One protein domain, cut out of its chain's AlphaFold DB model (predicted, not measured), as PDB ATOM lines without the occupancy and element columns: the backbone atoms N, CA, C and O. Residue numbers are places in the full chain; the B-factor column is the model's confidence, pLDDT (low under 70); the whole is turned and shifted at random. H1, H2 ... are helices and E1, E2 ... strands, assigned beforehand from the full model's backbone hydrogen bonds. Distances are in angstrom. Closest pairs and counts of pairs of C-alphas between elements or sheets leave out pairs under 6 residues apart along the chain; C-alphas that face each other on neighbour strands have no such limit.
ATOM      1  N   GLU A 439       1.056  50.078   1.248       72.81
ATOM      2  CA  GLU A 439       1.305  48.957   0.329       72.81
ATOM      3  C   GLU A 439       2.131  47.829   0.977       72.81
ATOM      4  O   GLU A 439       1.787  46.652   0.849       72.81
ATOM      5  N   GLN A 440       3.174  48.170   1.744       74.88
ATOM      6  CA  GLN A 440       3.979  47.194   2.489       74.88
ATOM      7  C   GLN A 440       3.167  46.528   3.607       74.88
ATOM      8  O   GLN A 440       3.322  45.328   3.844       74.88
ATOM      9  N   ALA A 441       2.266  47.266   4.266       71.56
ATOM     10  CA  ALA A 441       1.349  46.704   5.258       71.56
ATOM     11  C   ALA A 441       0.336  45.728   4.625       71.56
ATOM     12  O   ALA A 441       0.062  44.670   5.192       71.56
ATOM     13  N   ILE A 442      -0.171  46.029   3.423       77.19
ATOM     14  CA  ILE A 442      -1.058  45.137   2.655       77.19
ATOM     15  C   ILE A 442      -0.330  43.843   2.249       77.19
ATOM     16  O   ILE A 442      -0.879  42.749   2.417       77.19
ATOM     17  N   GLU A 443       0.916  43.925   1.774       80.69
ATOM     18  CA  GLU A 443       1.699  42.730   1.434       80.69
ATOM     19  C   GLU A 443       2.055  41.898   2.681       80.69
ATOM     20  O   GLU A 443       1.930  40.669   2.669       80.69
ATOM     21  N   ALA A 444       2.418  42.553   3.789       74.81
ATOM     22  CA  ALA A 444       2.666  41.894   5.070       74.81
ATOM     23  C   ALA A 444       1.412  41.184   5.612       74.81
ATOM     24  O   ALA A 444       1.509  40.039   6.054       74.81
ATOM     25  N   LYS A 445       0.217  41.791   5.495       78.94
ATOM     26  CA  LYS A 445      -1.066  41.129   5.804       78.94
ATOM     27  C   LYS A 445      -1.278  39.864   4.972       78.94
ATOM     28  O   LYS A 445      -1.717  38.849   5.511       78.94
ATOM     29  N   LYS A 446      -0.982  39.905   3.665       82.12
ATOM     30  CA  LYS A 446      -1.127  38.737   2.780       82.12
ATOM     31  C   LYS A 446      -0.200  37.596   3.214       82.12
ATOM     32  O   LYS A 446      -0.668  36.470   3.362       82.12
ATOM     33  N   LYS A 447       1.071  37.900   3.493       80.69
ATOM     34  CA  LYS A 447       2.060  36.927   3.991       80.69
ATOM     35  C   LYS A 447       1.686  36.360   5.364       80.69
ATOM     36  O   LYS A 447       1.838  35.165   5.582       80.69
ATOM     37  N   LEU A 448       1.139  37.176   6.269       80.62
ATOM     38  CA  LEU A 448       0.668  36.704   7.576       80.62
ATOM     39  C   LEU A 448      -0.480  35.687   7.447       80.62
ATOM     40  O   LEU A 448      -0.480  34.689   8.164       80.62
ATOM     41  N   ARG A 449      -1.421  35.900   6.514       73.69
ATOM     42  CA  ARG A 449      -2.490  34.927   6.221       73.69
ATOM     43  C   ARG A 449      -1.924  33.604   5.703       73.69
ATOM     44  O   ARG A 449      -2.303  32.557   6.207       73.69
ATOM     45  N   GLU A 450      -0.995  33.658   4.750       77.19
ATOM     46  CA  GLU A 450      -0.352  32.474   4.165       77.19
ATOM     47  C   GLU A 450       0.404  31.639   5.214       77.19
ATOM     48  O   GLU A 450       0.187  30.434   5.323       77.19
ATOM     49  N   LEU A 451       1.220  32.287   6.052       77.69
ATOM     50  CA  LEU A 451       1.941  31.632   7.150       77.69
ATOM     51  C   LEU A 451       0.986  31.003   8.174       77.69
ATOM     52  O   LEU A 451       1.255  29.934   8.711       77.69
ATOM     53  N   ALA A 452      -0.152  31.634   8.445       75.69
ATOM     54  CA  ALA A 452      -1.131  31.075   9.365       75.69
ATOM     55  C   ALA A 452      -1.919  29.897   8.776       75.69
ATOM     56  O   ALA A 452      -2.184  28.934   9.494       75.69
ATOM     57  N   THR A 453      -2.228  29.916   7.474       78.56
ATOM     58  CA  THR A 453      -2.764  28.739   6.774       78.56
ATOM     59  C   THR A 453      -1.790  27.563   6.873       78.56
ATOM     60  O   THR A 453      -2.220  26.466   7.212       78.56
ATOM     61  N   GLN A 454      -0.480  27.794   6.708       75.88
ATOM     62  CA  GLN A 454       0.540  26.757   6.923       75.88
ATOM     63  C   GLN A 454       0.507  26.205   8.360       75.88
ATOM     64  O   GLN A 454       0.584  24.994   8.546       75.88
ATOM     65  N   ILE A 455       0.334  27.047   9.388       78.50
ATOM     66  CA  ILE A 455       0.196  26.575  10.780       78.50
ATOM     67  C   ILE A 455      -1.024  25.653  10.948       78.50
ATOM     68  O   ILE A 455      -0.895  24.602  11.574       78.50
ATOM     69  N   GLU A 456      -2.185  25.998  10.388       76.88
ATOM     70  CA  GLU A 456      -3.390  25.156  10.494       76.88
ATOM     71  C   GLU A 456      -3.304  23.869   9.654       76.88
ATOM     72  O   GLU A 456      -3.734  22.803  10.106       76.88
ATOM     73  N   GLU A 457      -2.672  23.906   8.477       76.44
ATOM     74  CA  GLU A 457      -2.343  22.704   7.696       76.44
ATOM     75  C   GLU A 457      -1.398  21.763   8.456       76.44
ATOM     76  O   GLU A 457      -1.525  20.541   8.353       76.44
ATOM     77  N   LEU A 458      -0.474  22.306   9.254       77.38
ATOM     78  CA  LEU A 458       0.387  21.509  10.125       77.38
ATOM     79  C   LEU A 458      -0.375  20.933  11.314       77.38
ATOM     80  O   LEU A 458      -0.297  19.727  11.538       77.38
ATOM     81  N   LYS A 459      -1.164  21.744  12.031       76.94
ATOM     82  CA  LYS A 459      -1.981  21.276  13.165       76.94
ATOM     83  C   LYS A 459      -2.951  20.161  12.769       76.94
ATOM     84  O   LYS A 459      -3.117  19.196  13.506       76.94
ATOM     85  N   SER A 460      -3.584  20.280  11.603       73.00
ATOM     86  CA  SER A 460      -4.500  19.261  11.069       73.00
ATOM     87  C   SER A 460      -3.777  18.042  10.469       73.00
ATOM     88  O   SER A 460      -4.404  17.005  10.208       73.00
ATOM     89  N   SER A 461      -2.453  18.119  10.283       71.19
ATOM     90  CA  SER A 461      -1.688  17.069   9.629       71.19
ATOM     91  C   SER A 461      -1.584  15.804  10.472       71.19
ATOM     92  O   SER A 461      -1.012  15.758  11.566       71.19
ATOM     93  N   HIS A 462      -2.067  14.706   9.895       65.00
ATOM     94  CA  HIS A 462      -1.854  13.378  10.455       65.00
ATOM     95  C   HIS A 462      -0.447  12.823  10.165       65.00
ATOM     96  O   HIS A 462      -0.077  11.809  10.760       65.00
ATOM     97  N   ASP A 463       0.347  13.517   9.346       69.56
ATOM     98  CA  ASP A 463       1.666  13.098   8.886       69.56
ATOM     99  C   ASP A 463       2.748  13.263   9.969       69.56
ATOM    100  O   ASP A 463       2.993  14.347  10.498       69.56
ATOM    101  N   ILE A 464       3.417  12.157  10.296       61.03
ATOM    102  CA  ILE A 464       4.529  12.125  11.252       61.03
ATOM    103  C   ILE A 464       5.839  12.672  10.666       61.03
ATOM    104  O   ILE A 464       6.747  12.983  11.431       61.03
ATOM    105  N   SER A 465       5.951  12.799   9.340       65.19
ATOM    106  CA  SER A 465       7.137  13.351   8.674       65.19
ATOM    107  C   SER A 465       7.254  14.872   8.817       65.19
ATOM    108  O   SER A 465       8.359  15.401   8.732       65.19
ATOM    109  N   LYS A 466       6.137  15.553   9.115       72.75
ATOM    110  CA  LYS A 466       6.072  17.000   9.371       72.75
ATOM    111  C   LYS A 466       6.408  17.399  10.813       72.75
ATOM    112  O   LYS A 466       6.407  18.580  11.145       72.75
ATOM    113  N   VAL A 467       6.663  16.441  11.707       73.06
ATOM    114  CA  VAL A 467       7.050  16.746  13.096       73.06
ATOM    115  C   VAL A 467       8.366  17.536  13.111       73.06
ATOM    116  O   VAL A 467       9.308  17.202  12.400       73.06
ATOM    117  N   ASP A 468       8.405  18.579  13.941       76.44
ATOM    118  CA  ASP A 468       9.414  19.644  13.998       76.44
ATOM    119  C   ASP A 468       9.451  20.607  12.780       76.44
ATOM    120  O   ASP A 468      10.347  21.451  12.705       76.44
ATOM    121  N   GLU A 469       8.459  20.578  11.874       82.81
ATOM    122  CA  GLU A 469       8.274  21.616  10.843       82.81
ATOM    123  C   GLU A 469       7.959  22.980  11.483       82.81
ATOM    124  O   GLU A 469       7.186  23.078  12.445       82.81
ATOM    125  N   LYS A 470       8.603  24.042  10.976       88.62
ATOM    126  CA  LYS A 470       8.648  25.364  11.617       88.62
ATOM    127  C   LYS A 470       8.068  26.454  10.727       88.62
ATOM    128  O   LYS A 470       8.560  26.669   9.623       88.62
ATOM    129  N   VAL A 471       7.134  27.234  11.265       89.12
ATOM    130  CA  VAL A 471       6.612  28.446  10.620       89.12
ATOM    131  C   VAL A 471       7.098  29.669  11.392       89.12
ATOM    132  O   VAL A 471       6.795  29.837  12.576       89.12
ATOM    133  N   ARG A 472       7.881  30.527  10.730       90.38
ATOM    134  CA  ARG A 472       8.403  31.778  11.301       90.38
ATOM    135  C   ARG A 472       7.506  32.946  10.919       90.38
ATOM    136  O   ARG A 472       7.275  33.179   9.738       90.38
ATOM    137  N   ILE A 473       7.060  33.706  11.911       87.69
ATOM    138  CA  ILE A 473       6.195  34.871  11.732       87.69
ATOM    139  C   ILE A 473       6.939  36.118  12.236       87.69
ATOM    140  O   ILE A 473       7.335  36.149  13.407       87.69
ATOM    141  N   PRO A 474       7.169  37.137  11.377       84.12
ATOM    142  CA  PRO A 474       7.893  38.351  11.755       84.12
ATOM    143  C   PRO A 474       7.296  39.025  12.995       84.12
ATOM    144  O   PRO A 474       6.085  39.028  13.171       84.12
ATOM    145  N   GLU A 475       8.158  39.576  13.855       84.00
ATOM    146  CA  GLU A 475       7.832  40.206  15.155       84.00
ATOM    147  C   GLU A 475       7.128  39.314  16.207       84.00
ATOM    148  O   GLU A 475       7.162  39.638  17.393       84.00
ATOM    149  N   VAL A 476       6.556  38.170  15.820       86.50
ATOM    150  CA  VAL A 476       5.790  37.266  16.695       86.50
ATOM    151  C   VAL A 476       6.655  36.118  17.211       86.50
ATOM    152  O   VAL A 476       6.687  35.870  18.417       86.50
ATOM    153  N   GLY A 477       7.393  35.449  16.317       86.94
ATOM    154  CA  GLY A 477       8.293  34.349  16.660       86.94
ATOM    155  C   GLY A 477       8.124  33.112  15.774       86.94
ATOM    156  O   GLY A 477       7.833  33.227  14.587       86.94
ATOM    157  N   THR A 478       8.341  31.920  16.332       91.56
ATOM    158  CA  THR A 478       8.297  30.647  15.587       91.56
ATOM    159  C   THR A 478       7.292  29.671  16.193       91.56
ATOM    160  O   THR A 478       7.381  29.344  17.375       91.56
ATOM    161  N   TYR A 479       6.383  29.162  15.363       90.88
ATOM    162  CA  TYR A 479       5.583  27.970  15.640       90.88
ATOM    163  C   TYR A 479       6.340  26.727  15.166       90.88
ATOM    164  O   TYR A 479       6.939  26.749  14.090       90.88
ATOM    165  N   VAL A 480       6.306  25.646  15.943       89.38
ATOM    166  CA  VAL A 480       6.891  24.348  15.586       89.38
ATOM    167  C   VAL A 480       5.866  23.254  15.859       89.38
ATOM    168  O   VAL A 480       5.496  23.039  17.016       89.38
ATOM    169  N   PHE A 481       5.433  22.553  14.809       87.50
ATOM    170  CA  PHE A 481       4.521  21.417  14.945       87.50
ATOM    171  C   PHE A 481       5.221  20.274  15.676       87.50
ATOM    172  O   PHE A 481       6.347  19.904  15.336       87.50
ATOM    173  N   GLY A 482       4.577  19.705  16.688       80.00
ATOM    174  CA  GLY A 482       5.205  18.697  17.534       80.00
ATOM    175  C   GLY A 482       4.286  17.533  17.859       80.00
ATOM    176  O   GLY A 482       3.063  17.644  17.849       80.00
ATOM    177  N   ARG A 483       4.885  16.386  18.188       76.88
ATOM    178  CA  ARG A 483       4.174  15.236  18.753       76.88
ATOM    179  C   ARG A 483       4.952  14.642  19.910       76.88
ATOM    180  O   ARG A 483       6.172  14.506  19.853       76.88
ATOM    181  N   ASN A 484       4.222  14.255  20.947       72.75
ATOM    182  CA  ASN A 484       4.772  13.582  22.108       72.75
ATOM    183  C   ASN A 484       4.995  12.081  21.853       72.75
ATOM    184  O   ASN A 484       4.577  11.515  20.843       72.75
ATOM    185  N   ILE A 485       5.625  11.412  22.821       45.16
ATOM    186  CA  ILE A 485       6.002   9.985  22.762       45.16
ATOM    187  C   ILE A 485       4.778   9.051  22.599       45.16
ATOM    188  O   ILE A 485       4.921   7.898  22.199       45.16
ATOM    189  N   VAL A 486       3.562   9.539  22.872       59.12
ATOM    190  CA  VAL A 486       2.290   8.807  22.716       59.12
ATOM    191  C   VAL A 486       1.585   9.169  21.392       59.12
ATOM    192  O   VAL A 486       0.401   8.892  21.213       59.12
ATOM    193  N   GLY A 487       2.289   9.831  20.467       56.62
ATOM    194  CA  GLY A 487       1.792  10.236  19.150       56.62
ATOM    195  C   GLY A 487       0.739  11.347  19.168       56.62
ATOM    196  O   GLY A 487       0.170  11.647  18.120       56.62
ATOM    197  N   SER A 488       0.464  11.946  20.332       68.25
ATOM    198  CA  SER A 488      -0.465  13.076  20.462       68.25
ATOM    199  C   SER A 488       0.272  14.387  20.191       68.25
ATOM    200  O   SER A 488       1.450  14.505  20.523       68.25
ATOM    201  N   GLN A 489      -0.411  15.357  19.590       74.00
ATOM    202  CA  GLN A 489       0.159  16.657  19.236       74.00
ATOM    203  C   GLN A 489       0.657  17.418  20.477       74.00
ATOM    204  O   GLN A 489      -0.014  17.453  21.507       74.00
ATOM    205  N   GLU A 490       1.858  17.984  20.380       81.81
ATOM    206  CA  GLU A 490       2.520  18.795  21.408       81.81
ATOM    207  C   GLU A 490       3.366  19.874  20.716       81.81
ATOM    208  O   GLU A 490       4.589  19.761  20.594       81.81
ATOM    209  N   ASP A 491       2.691  20.905  20.217       87.62
ATOM    210  CA  ASP A 491       3.334  22.006  19.502       87.62
ATOM    211  C   ASP A 491       4.174  22.884  20.437       87.62
ATOM    212  O   ASP A 491       3.897  23.034  21.634       87.62
ATOM    213  N   LYS A 492       5.219  23.492  19.876       90.06
ATOM    214  CA  LYS A 492       6.160  24.349  20.601       90.06
ATOM    215  C   LYS A 492       6.115  25.751  19.999       90.06
ATOM    216  O   LYS A 492       6.112  25.917  18.781       90.06
ATOM    217  N   TYR A 493       6.123  26.754  20.867       92.00
ATOM    218  CA  TYR A 493       6.022  28.160  20.498       92.00
ATOM    219  C   TYR A 493       7.249  28.897  21.023       92.00
ATOM    220  O   TYR A 493       7.668  28.679  22.163       92.00
ATOM    221  N   PHE A 494       7.831  29.758  20.199       91.81
ATOM    222  CA  PHE A 494       9.041  30.512  20.515       91.81
ATOM    223  C   PHE A 494       8.847  31.979  20.149       91.81
ATOM    224  O   PHE A 494       8.170  32.277  19.166       91.81
ATOM    225  N   ASN A 495       9.450  32.895  20.903       92.19
ATOM    226  CA  ASN A 495       9.478  34.318  20.562       92.19
ATOM    227  C   ASN A 495      10.524  34.612  19.449       92.19
ATOM    228  O   ASN A 495      11.235  33.697  19.021       92.19
ATOM    229  N   PRO A 496      10.654  35.861  18.952       89.56
ATOM    230  CA  PRO A 496      11.625  36.195  17.903       89.56
ATOM    231  C   PRO A 496      13.095  35.992  18.301       89.56
ATOM    232  O   PRO A 496      13.938  35.831  17.423       89.56
ATOM    233  N   ASN A 497      13.396  35.960  19.604       85.69
ATOM    234  CA  ASN A 497      14.735  35.717  20.146       85.69
ATOM    235  C   ASN A 497      15.054  34.214  20.285       85.69
ATOM    236  O   ASN A 497      16.159  33.861  20.685       85.69
ATOM    237  N   GLY A 498      14.100  33.326  19.972       82.62
ATOM    238  CA  GLY A 498      14.247  31.873  20.102       82.62
ATOM    239  C   GLY A 498      13.917  31.312  21.489       82.62
ATOM    240  O   GLY A 498      14.055  30.111  21.701       82.62
ATOM    241  N   GLU A 499      13.448  32.131  22.432       88.94
ATOM    242  CA  GLU A 499      13.060  31.662  23.768       88.94
ATOM    243  C   GLU A 499      11.677  30.993  23.707       88.94
ATOM    244  O   GLU A 499      10.759  31.512  23.064       88.94
ATOM    245  N   ARG A 500      11.505  29.842  24.374       85.88
ATOM    246  CA  ARG A 500      10.222  29.120  24.404       85.88
ATOM    247  C   ARG A 500       9.190  29.907  25.217       85.88
ATOM    248  O   ARG A 500       9.421  30.197  26.387       85.88
ATOM    249  N   ILE A 501       8.037  30.172  24.612       86.25
ATOM    250  CA  ILE A 501       6.904  30.880  25.221       86.25
ATOM    251  C   ILE A 501       5.671  29.973  25.303       86.25
ATOM    252  O   ILE A 501       5.656  28.873  24.739       86.25
ATOM    253  N   SER A 502       4.638  30.391  26.041       86.44
ATOM    254  CA  SER A 502       3.372  29.650  26.056       86.44
ATOM    255  C   SER A 502       2.616  29.818  24.733       86.44
ATOM    256  O   SER A 502       2.850  30.767  23.981       86.44
ATOM    257  N   ARG A 503       1.677  28.901  24.468       84.56
ATOM    258  CA  ARG A 503       0.722  29.015  23.357       84.56
ATOM    259  C   ARG A 503       0.000  30.364  23.405       84.56
ATOM    260  O   ARG A 503       0.051  31.116  22.440       84.56
ATOM    261  N   ASP A 504      -0.583  30.687  24.555       76.44
ATOM    262  CA  ASP A 504      -1.357  31.910  24.785       76.44
ATOM    263  C   ASP A 504      -0.505  33.178  24.562       76.44
ATOM    264  O   ASP A 504      -0.970  34.168  23.994       76.44
ATOM    265  N   GLU A 505       0.773  33.155  24.959       83.19
ATOM    266  CA  GLU A 505       1.697  34.270  24.729       83.19
ATOM    267  C   GLU A 505       2.016  34.435  23.234       83.19
ATOM    268  O   GLU A 505       2.012  35.554  22.720       83.19
ATOM    269  N   PHE A 506       2.238  33.337  22.509       88.25
ATOM    270  CA  PHE A 506       2.442  33.377  21.059       88.25
ATOM    271  C   PHE A 506       1.194  33.871  20.319       88.25
ATOM    272  O   PHE A 506       1.297  34.759  19.473       88.25
ATOM    273  N   GLU A 507       0.013  33.359  20.666       80.94
ATOM    274  CA  GLU A 507      -1.263  33.780  20.080       80.94
ATOM    275  C   GLU A 507      -1.546  35.268  20.368       80.94
ATOM    276  O   GLU A 507      -1.873  36.015  19.449       80.94
ATOM    277  N   SER A 508      -1.303  35.759  21.590       77.19
ATOM    278  CA  SER A 508      -1.447  37.193  21.912       77.19
ATOM    279  C   SER A 508      -0.461  38.103  21.158       77.19
ATOM    280  O   SER A 508      -0.828  39.213  20.751       77.19
ATOM    281  N   LYS A 509       0.768  37.637  20.895       84.75
ATOM    282  CA  LYS A 509       1.730  38.329  20.018       84.75
ATOM    283  C   LYS A 509       1.252  38.337  18.567       84.75
ATOM    284  O   LYS A 509       1.335  39.379  17.919       84.75
ATOM    285  N   LEU A 510       0.680  37.231  18.086       82.06
ATOM    286  CA  LEU A 510       0.113  37.109  16.739       82.06
ATOM    287  C   LEU A 510      -1.049  38.100  16.541       82.06
ATOM    288  O   LEU A 510      -1.087  38.811  15.536       82.06
ATOM    289  N   VAL A 511      -1.940  38.212  17.535       78.00
ATOM    290  CA  VAL A 511      -3.043  39.194  17.578       78.00
ATOM    291  C   VAL A 511      -2.513  40.626  17.547       78.00
ATOM    292  O   VAL A 511      -2.953  41.434  16.727       78.00
ATOM    293  N   THR A 512      -1.534  40.939  18.401       83.56
ATOM    294  CA  THR A 512      -0.921  42.276  18.476       83.56
ATOM    295  C   THR A 512      -0.275  42.676  17.145       83.56
ATOM    296  O   THR A 512      -0.471  43.797  16.673       83.56
ATOM    297  N   TYR A 513       0.441  41.752  16.497       85.50
ATOM    298  CA  TYR A 513       1.084  41.986  15.204       85.50
ATOM    299  C   TYR A 513       0.070  42.196  14.070       85.50
ATOM    300  O   TYR A 513       0.195  43.148  13.299       85.50
ATOM    301  N   ALA A 514      -0.983  41.375  13.997       78.56
ATOM    302  CA  ALA A 514      -2.030  41.550  12.990       78.56
ATOM    303  C   ALA A 514      -2.770  42.887  13.146       78.56
ATOM    304  O   ALA A 514      -3.014  43.566  12.150       78.56
ATOM    305  N   LYS A 515      -3.072  43.297  14.388       82.50
ATOM    306  CA  LYS A 515      -3.697  44.594  14.679       82.50
ATOM    307  C   LYS A 515      -2.802  45.766  14.250       82.50
ATOM    308  O   LYS A 515      -3.285  46.688  13.602       82.50
ATOM    309  N   LYS A 516      -1.494  45.697  14.520       85.12
ATOM    310  CA  LYS A 516      -0.511  46.685  14.042       85.12
ATOM    311  C   LYS A 516      -0.503  46.790  12.509       85.12
ATOM    312  O   LYS A 516      -0.487  47.894  11.973       85.12
ATOM    313  N   LEU A 517      -0.557  45.661  11.796       81.06
ATOM    314  CA  LEU A 517      -0.679  45.652  10.331       81.06
ATOM    315  C   LEU A 517      -2.038  46.183   9.841       81.06
ATOM    316  O   LEU A 517      -2.124  46.735   8.747       81.06
ATOM    317  N   GLU A 518      -3.106  46.019  10.625       78.62
ATOM    318  CA  GLU A 518      -4.430  46.578  10.342       78.62
ATOM    319  C   GLU A 518      -4.418  48.102  10.372       78.62
ATOM    320  O   GLU A 518      -4.711  48.719   9.349       78.62
ATOM    321  N   GLU A 519      -3.969  48.679  11.483       82.00
ATOM    322  CA  GLU A 519      -3.840  50.125  11.685       82.00
ATOM    323  C   GLU A 519      -2.906  50.773  10.643       82.00
ATOM    324  O   GLU A 519      -3.189  51.860  10.147       82.00
ATOM    325  N   GLN A 520      -1.833  50.084  10.230       79.19
ATOM    326  CA  GLN A 520      -0.935  50.557   9.163       79.19
ATOM    327  C   GLN A 520      -1.547  50.482   7.754       79.19
ATOM    328  O   GLN A 520      -1.152  51.246   6.876       79.19
ATOM    329  N   SER A 521      -2.497  49.574   7.515       75.19
ATOM    330  CA  SER A 521      -3.154  49.411   6.207       75.19
ATOM    331  C   SER A 521      -4.352  50.340   5.984       75.19
ATOM    332  O   SER A 521      -4.758  50.531   4.842       75.19
ATOM    333  N   THR A 522      -4.928  50.891   7.057       73.19
ATOM    334  CA  THR A 522      -6.097  51.788   7.017       73.19
ATOM    335  C   THR A 522      -5.742  53.258   7.245       73.19
ATOM    336  O   THR A 522      -6.621  54.114   7.163       73.19
ATOM    337  N   ALA A 523      -4.469  53.569   7.509       64.94
ATOM    338  CA  ALA A 523      -3.985  54.934   7.660       64.94
ATOM    339  C   ALA A 523      -4.098  55.719   6.338       64.94
ATOM    340  O   ALA A 523      -3.400  55.437   5.362       64.94
TER     341      ALA A 523
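Overview. This is residues 439 to 523 of the 630 residues of the protein "Peptidase_M23 domain-containing protein" of Cryomorphaceae bacterium (UniProt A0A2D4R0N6). Two long helices, H1 and H2, lie over one face of a small sheet and come together beyond it. The 85 printed residues hold, in order, H1 E1 E2 E3 H2: a mixed class in two layers. E1 - E2 - E3 is a meander, each strand antiparallel to the one before. This rod spans 49 by 23 by 17 A and is only just compact, close to loose, with radius of gyration of the C-alphas 13.9 A.

Arrangement. Start at E2, residues 477 to 480; it forms hairpins with E1, residues 470 to 473 (N 471 to O 479, 2.9 A), and E3, residues 492 to 494 (N 478 to O 494, 2.9 A). H1, residues 439 to 459, runs along the strands; its closest C-alphas to E1 are Leu 451 and Val 471, 6.6 A. H2, residues 503 to 522, is on the same face, slantwise at 50 degrees to E3 on the local plane; their closest C-alphas are Tyr 493 and Arg 503, 6.1 A. H1 touches H2 with residues 439 to 448 alone, opposite ways at a shallow tilt of 27 degrees; the closest C-alphas are Ala 441 and Ser 521, 5.3 A. In both helices every O i to N i+4 pair is within hydrogen-bond range.

Along the chain. Find C-alpha 439 at (1.305, 48.957, 0.329); from there H1 runs 30.7 A. E1 spans 9.8 A, E2 10.2 A and E3 6.8 A. H2 runs 28.8 A to C-alpha 522 at (-6.097, 51.788, 7.017).

Size, cuts and confidence. The printed part has no cut; the link from E2 to E3 is long, 11 residues. The C-alphas farthest apart, of Val 486 and Ala 523, are 48.9 A apart. Look for pLDDT under 70 at residues 462 to 465, 485 to 488 and 523.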